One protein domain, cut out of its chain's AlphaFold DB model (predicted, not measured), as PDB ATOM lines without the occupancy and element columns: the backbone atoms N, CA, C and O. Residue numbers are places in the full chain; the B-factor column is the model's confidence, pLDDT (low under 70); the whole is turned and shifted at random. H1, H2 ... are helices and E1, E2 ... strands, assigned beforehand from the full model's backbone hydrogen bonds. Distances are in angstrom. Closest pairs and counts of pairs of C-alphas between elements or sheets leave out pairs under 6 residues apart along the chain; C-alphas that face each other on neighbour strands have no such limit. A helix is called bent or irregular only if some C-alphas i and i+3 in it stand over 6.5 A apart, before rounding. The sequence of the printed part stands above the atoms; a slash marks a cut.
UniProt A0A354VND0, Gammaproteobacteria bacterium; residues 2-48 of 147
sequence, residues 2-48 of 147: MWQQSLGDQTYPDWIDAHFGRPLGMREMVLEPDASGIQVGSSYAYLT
ATOM      1  N   MET A   2     200.117 145.885 177.378       66.44
ATOM      2  CA  MET A   2     201.332 145.575 178.161       66.44
ATOM      3  C   MET A   2     202.066 146.815 178.696       66.44
ATOM      4  O   MET A   2     202.746 146.729 179.707       66.44
ATOM      5  N   TRP A   3     201.931 147.974 178.043       78.06
ATOM      6  CA  TRP A   3     202.816 149.113 178.307       78.06
ATOM      7  C   TRP A   3     202.330 150.039 179.435       78.06
ATOM      8  O   TRP A   3     203.142 150.482 180.229       78.06
ATOM      9  N   GLN A   4     201.024 150.288 179.604       85.44
ATOM     10  CA  GLN A   4     200.553 151.086 180.759       85.44
ATOM     11  C   GLN A   4     200.791 150.358 182.088       85.44
ATOM     12  O   GLN A   4     201.058 150.988 183.100       85.44
ATOM     13  N   GLN A   5     200.781 149.022 182.072       86.06
ATOM     14  CA  GLN A   5     201.105 148.209 183.246       86.06
ATOM     15  C   GLN A   5     202.579 148.333 183.661       86.06
ATOM     16  O   GLN A   5     202.897 148.111 184.825       86.06
ATOM     17  N   SER A   6     203.482 148.718 182.748       89.44
ATOM     18  CA  SER A   6     204.889 148.933 183.101       89.44
ATOM     19  C   SER A   6     205.122 150.225 183.891       89.44
ATOM     20  O   SER A   6     206.246 150.458 184.325       89.44
ATOM     21  N   LEU A   7     204.095 151.065 184.071       89.12
ATOM     22  CA  LEU A   7     204.170 152.307 184.847       89.12
ATOM     23  C   LEU A   7     203.997 152.086 186.360       89.12
ATOM     24  O   LEU A   7     204.199 153.016 187.140       89.12
ATOM     25  N   GLY A   8     203.655 150.864 186.788       87.81
ATOM     26  CA  GLY A   8     203.412 150.552 188.197       87.81
ATOM     27  C   GLY A   8     202.270 151.394 188.765       87.81
ATOM     28  O   GLY A   8     201.170 151.392 188.216       87.81
ATOM     29  N   ASP A   9     202.549 152.127 189.842       89.12
ATOM     30  CA  ASP A   9     201.563 152.973 190.527       89.12
ATOM     31  C   ASP A   9     201.369 154.351 189.866       89.12
ATOM     32  O   ASP A   9     200.511 155.129 190.287       89.12
ATOM     33  N   GLN A  10     202.161 154.693 188.841       90.25
ATOM     34  CA  GLN A  10     202.042 155.977 188.157       90.25
ATOM     35  C   GLN A  10     200.928 155.945 187.105       90.25
ATOM     36  O   GLN A  10     200.903 155.078 186.230       90.25
ATOM     37  N   THR A  11     200.030 156.933 187.146       89.19
ATOM     38  CA  THR A  11     198.997 157.069 186.115       89.19
ATOM     39  C   THR A  11     199.619 157.470 184.776       89.19
ATOM     40  O   THR A  11     200.614 158.198 184.721       89.19
ATOM     41  N   TYR A  12     199.023 157.018 183.672       89.44
ATOM     42  CA  TYR A  12     199.512 157.390 182.348       89.44
ATOM     43  C   TYR A  12     199.504 158.914 182.094       89.44
ATOM     44  O   TYR A  12     200.528 159.410 181.620       89.44
ATOM     45  N   PRO A  13     198.441 159.676 182.441       90.25
ATOM     46  CA  PRO A  13     198.439 161.136 182.303       90.25
ATOM     47  C   PRO A  13     199.568 161.837 183.072       90.25
ATOM     48  O   PRO A  13     200.211 162.735 182.529       90.25
ATOM     49  N   ASP A  14     199.872 161.398 184.296       91.75
ATOM     50  CA  ASP A  14     200.975 161.982 185.068       91.75
ATOM     51  C   ASP A  14     202.333 161.641 184.448       91.75
ATOM     52  O   ASP A  14     203.240 162.477 184.397       91.75
ATOM     53  N   TRP A  15     202.486 160.403 183.971       92.94
ATOM     54  CA  TRP A  15     203.720 159.951 183.339       92.94
ATOM     55  C   TRP A  15     204.004 160.718 182.047       92.94
ATOM     56  O   TRP A  15     205.116 161.222 181.867       92.94
ATOM     57  N   ILE A  16     203.016 160.841 181.159       92.94
ATOM     58  CA  ILE A  16     203.188 161.498 179.861       92.94
ATOM     59  C   ILE A  16     203.394 163.011 180.014       92.94
ATOM     60  O   ILE A  16     204.229 163.582 179.311       92.94
ATOM     61  N   ASP A  17     202.721 163.661 180.968       93.81
ATOM     62  CA  ASP A  17     202.965 165.073 181.266       93.81
ATOM     63  C   ASP A  17     204.389 165.294 181.797       93.81
ATOM     64  O   ASP A  17     205.098 166.186 181.333       93.81
ATOM     65  N   ALA A  18     204.852 164.448 182.721       94.75
ATOM     66  CA  ALA A  18     206.188 164.572 183.298       94.75
ATOM     67  C   ALA A  18     207.319 164.364 182.280       94.75
ATOM     68  O   ALA A  18     208.326 165.070 182.348       94.75
ATOM     69  N   HIS A  19     207.166 163.413 181.354       94.12
ATOM     70  CA  HIS A  19     208.236 163.009 180.436       94.12
ATOM     71  C   HIS A  19     208.163 163.678 179.060       94.12
ATOM     72  O   HIS A  19     209.186 163.772 178.386       94.12
ATOM     73  N   PHE A  20     206.992 164.171 178.647       95.25
ATOM     74  CA  PHE A  20     206.798 164.808 177.341       95.25
ATOM     75  C   PHE A  20     206.125 166.173 177.467       95.25
ATOM     76  O   PHE A  20     206.678 167.157 176.979       95.25
ATOM     77  N   GLY A  21     204.987 166.264 178.161       95.75
ATOM     78  CA  GLY A  21     204.189 167.492 178.246       95.75
ATOM     79  C   GLY A  21     204.984 168.698 178.755       95.75
ATOM     80  O   GLY A  21     205.253 169.642 178.005       95.75
ATOM     81  N   ARG A  22     205.431 168.646 180.014       95.94
ATOM     82  CA  ARG A  22     206.242 169.696 180.648       95.94
ATOM     83  C   ARG A  22     207.589 169.926 179.952       95.94
ATOM     84  O   ARG A  22     207.875 171.092 179.670       95.94
ATOM     85  N   PRO A  23     208.397 168.897 179.622       96.38
ATOM     86  CA  PRO A  23     209.667 169.094 178.917       96.38
ATOM     87  C   PRO A  23     209.537 169.795 177.559       96.38
ATOM     88  O   PRO A  23     210.411 170.575 177.188       96.38
ATOM     89  N   LEU A  24     208.443 169.558 176.830       96.44
ATOM     90  CA  LEU A  24     208.192 170.167 175.519       96.44
ATOM     91  C   LEU A  24     207.375 171.465 175.609       96.44
ATOM     92  O   LEU A  24     207.156 172.141 174.600       96.44
ATOM     93  N   GLY A  25     206.924 171.837 176.810       96.06
ATOM     94  CA  GLY A  25     206.087 173.011 177.040       96.06
ATOM     95  C   GLY A  25     204.699 172.904 176.407       96.06
ATOM     96  O   GLY A  25     204.146 173.927 175.986       96.06
ATOM     97  N   MET A  26     204.157 171.689 176.307       95.88
ATOM     98  CA  MET A  26     202.763 171.449 175.931       95.88
ATOM     99  C   MET A  26     201.854 171.843 177.085       95.88
ATOM    100  O   MET A  26     202.226 171.709 178.250       95.88
ATOM    101  N   ARG A  27     200.685 172.394 176.766       88.94
ATOM    102  CA  ARG A  27     199.785 172.958 177.787       88.94
ATOM    103  C   ARG A  27     198.362 172.451 177.675       88.94
ATOM    104  O   ARG A  27     197.638 172.492 178.660       88.94
ATOM    105  N   GLU A  28     197.964 171.999 176.492       88.06
ATOM    106  CA  GLU A  28     196.577 171.676 176.179       88.06
ATOM    107  C   GLU A  28     196.527 170.289 175.538       88.06
ATOM    108  O   GLU A  28     196.185 170.133 174.367       88.06
ATOM    109  N   MET A  29     196.923 169.282 176.323       93.25
ATOM    110  CA  MET A  29     196.873 167.871 175.951       93.25
ATOM    111  C   MET A  29     195.803 167.159 176.775       93.25
ATOM    112  O   MET A  29     195.870 167.128 178.003       93.25
ATOM    113  N   VAL A  30     194.838 166.554 176.088       92.31
ATOM    114  CA  VAL A  30     193.824 165.683 176.683       92.31
ATOM    115  C   VAL A  30     193.961 164.309 176.051       92.31
ATOM    116  O   VAL A  30     193.793 164.153 174.844       92.31
ATOM    117  N   LEU A  31     194.278 163.316 176.874       92.00
ATOM    118  CA  LEU A  31     194.349 161.920 176.469       92.00
ATOM    119  C   LEU A  31     193.132 161.234 177.086       92.00
ATOM    120  O   LEU A  31     193.060 161.059 178.301       92.00
ATOM    121  N   GLU A  32     192.124 160.982 176.256       91.75
ATOM    122  CA  GLU A  32     190.841 160.449 176.705       91.75
ATOM    123  C   GLU A  32     190.923 158.914 176.832       91.75
ATOM    124  O   GLU A  32     191.282 158.225 175.865       91.75
ATOM    125  N   PRO A  33     190.624 158.364 178.025       91.25
ATOM    126  CA  PRO A  33     190.622 156.929 178.247       91.25
ATOM    127  C   PRO A  33     189.335 156.267 177.748       91.25
ATOM    128  O   PRO A  33     188.316 156.913 177.511       91.25
ATOM    129  N   ASP A  34     189.366 154.940 177.641       91.50
ATOM    130  CA  ASP A  34     188.157 154.142 177.478       91.50
ATOM    131  C   ASP A  34     187.301 154.121 178.762       91.50
ATOM    132  O   ASP A  34     187.670 154.651 179.813       91.50
ATOM    133  N   ALA A  35     186.141 153.460 178.695       92.38
ATOM    134  CA  ALA A  35     185.206 153.363 179.817       92.38
ATOM    135  C   ALA A  35     185.779 152.659 181.067       92.38
ATOM    136  O   ALA A  35     185.189 152.758 182.141       92.38
ATOM    137  N   SER A  36     186.903 151.945 180.943       89.75
ATOM    138  CA  SER A  36     187.614 151.320 182.064       89.75
ATOM    139  C   SER A  36     188.712 152.208 182.661       89.75
ATOM    140  O   SER A  36     189.343 151.819 183.642       89.75
ATOM    141  N   GLY A  37     188.925 153.406 182.104       85.88
ATOM    142  CA  GLY A  37     189.950 154.351 182.544       85.88
ATOM    143  C   GLY A  37     191.329 154.114 181.918       85.88
ATOM    144  O   GLY A  37     192.293 154.757 182.327       85.88
ATOM    145  N   ILE A  38     191.443 153.221 180.930       87.69
ATOM    146  CA  ILE A  38     192.706 152.916 180.247       87.69
ATOM    147  C   ILE A  38     192.863 153.846 179.048       87.69
ATOM    148  O   ILE A  38     191.948 153.965 178.234       87.69
ATOM    149  N   GLN A  39     194.034 154.474 178.884       89.50
ATOM    150  CA  GLN A  39     194.259 155.313 177.706       89.50
ATOM    151  C   GLN A  39     194.136 154.483 176.427       89.50
ATOM    152  O   GLN A  39     194.842 153.483 176.251       89.50
ATOM    153  N   VAL A  40     193.344 154.979 175.479       90.19
ATOM    154  CA  VAL A  40     193.340 154.455 174.117       90.19
ATOM    155  C   VAL A  40     194.598 154.948 173.400       90.19
ATOM    156  O   VAL A  40     194.739 156.127 173.101       90.19
ATOM    157  N   GLY A  41     195.562 154.060 173.154       85.69
ATOM    158  CA  GLY A  41     196.861 154.445 172.576       85.69
ATOM    159  C   GLY A  41     196.838 154.739 171.070       85.69
ATOM    160  O   GLY A  41     197.779 155.323 170.548       85.69
ATOM    161  N   SER A  42     195.788 154.318 170.363       87.81
ATOM    162  CA  SER A  42     195.655 154.481 168.908       87.81
ATOM    163  C   SER A  42     194.954 155.774 168.483       87.81
ATOM    164  O   SER A  42     194.991 156.127 167.309       87.81
ATOM    165  N   SER A  43     194.235 156.428 169.397       90.69
ATOM    166  CA  SER A  43     193.317 157.533 169.100       90.69
ATOM    167  C   SER A  43     193.002 158.334 170.367       90.69
ATOM    168  O   SER A  43     193.583 158.078 171.414       90.69
ATOM    169  N   TYR A  44     192.084 159.302 170.281       92.06
ATOM    170  CA  TYR A  44     191.592 160.068 171.438       92.06
ATOM    171  C   TYR A  44     192.673 160.868 172.192       92.06
ATOM    172  O   TYR A  44     192.538 161.179 173.374       92.06
ATOM    173  N   ALA A  45     193.742 161.235 171.480       93.25
ATOM    174  CA  ALA A  45     194.698 162.248 171.900       93.25
ATOM    175  C   ALA A  45     194.319 163.586 171.252       93.25
ATOM    176  O   ALA A  45     194.455 163.763 170.038       93.25
ATOM    177  N   TYR A  46     193.841 164.525 172.060       94.06
ATOM    178  CA  TYR A  46     193.451 165.862 171.629       94.06
ATOM    179  C   TYR A  46     194.512 166.863 172.064       94.06
ATOM    180  O   TYR A  46     194.763 167.054 173.253       94.06
ATOM    181  N   LEU A  47     195.163 167.472 171.079       95.38
ATOM    182  CA  LEU A  47     196.207 168.471 171.268       95.38
ATOM    183  C   LEU A  47     195.949 169.635 170.310       95.38
ATOM    184  O   LEU A  47     195.392 169.456 169.221       95.38
ATOM    185  N   THR A  48     196.403 170.832 170.676       96.31
ATOM    186  CA  THR A  48     196.420 171.955 169.728       96.31
ATOM    187  C   THR A  48     197.368 171.681 168.557       96.31
ATOM    188  O   THR A  48     198.334 170.927 168.709       96.31
TER     189      THR A  48
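Overview. This is residues 2 to 48 of the 147 residues of a protein of Gammaproteobacteria bacterium (UniProt A0A354VND0). The chain folds back on itself: helix H2 makes one side, and the two-stranded hairpin E1 E2 makes the other, with E1 the strand nearer to H2. The short helix H1 comes before H2, and a long loop, residues 32 to 44, joins the two strands. The printed part has 47 residues, with two named helices and then two named strands, in the order H1 H2 E1 E2; the sheet, E1 - E2, is antiparallel. The class is mixed, helices and strands, with under half of the residues in named elements. The whole is compact, with a radius of gyration of the C-alphas of 10.9 A and spans of 27 by 20 by 13 A.

Along the chain. Find C-alpha 4 at (200.553, 151.086, 180.759), where H1, residues 4 to 7, begins. H2, residues 12 to 24, runs 16.9 A from C-alpha 12 at (199.512, 157.390, 182.348); it is irregular, but only just, with C-alphas 19 and 22 7.0 A apart. E1, residues 29 to 31, covers 6.5 A, and E2, residues 45 to 47, covers 6.4 A, ending at C-alpha 47 at (196.207, 168.471, 171.268).

Arrangement. H1 and H2 are close but not clearly touching; their closest C-alphas, those of Gln 4 and Tyr 12, are 6.6 A apart. Look next at Pro 13 and Leu 31, the closest C-alphas of H2 and E1, 7.2 A apart. E1 and E2 form a hairpin, antiparallel at 171 degrees; N 30 and O 46 are within hydrogen-bond range at 2.9 A. H2 and E2 are apart. In H2, 7 of 9 O i to N i+4 pairs are within hydrogen-bond range; H1 is too short for such a pair.

Size, cuts and confidence. The C-alphas farthest apart, Gly 8 and Thr 48, are 29.1 A apart. The printed part has no cut. The link E1 to E2 is long; H1 to H2 and H2 to E1 are tight. Only residue 2 is under pLDDT 70.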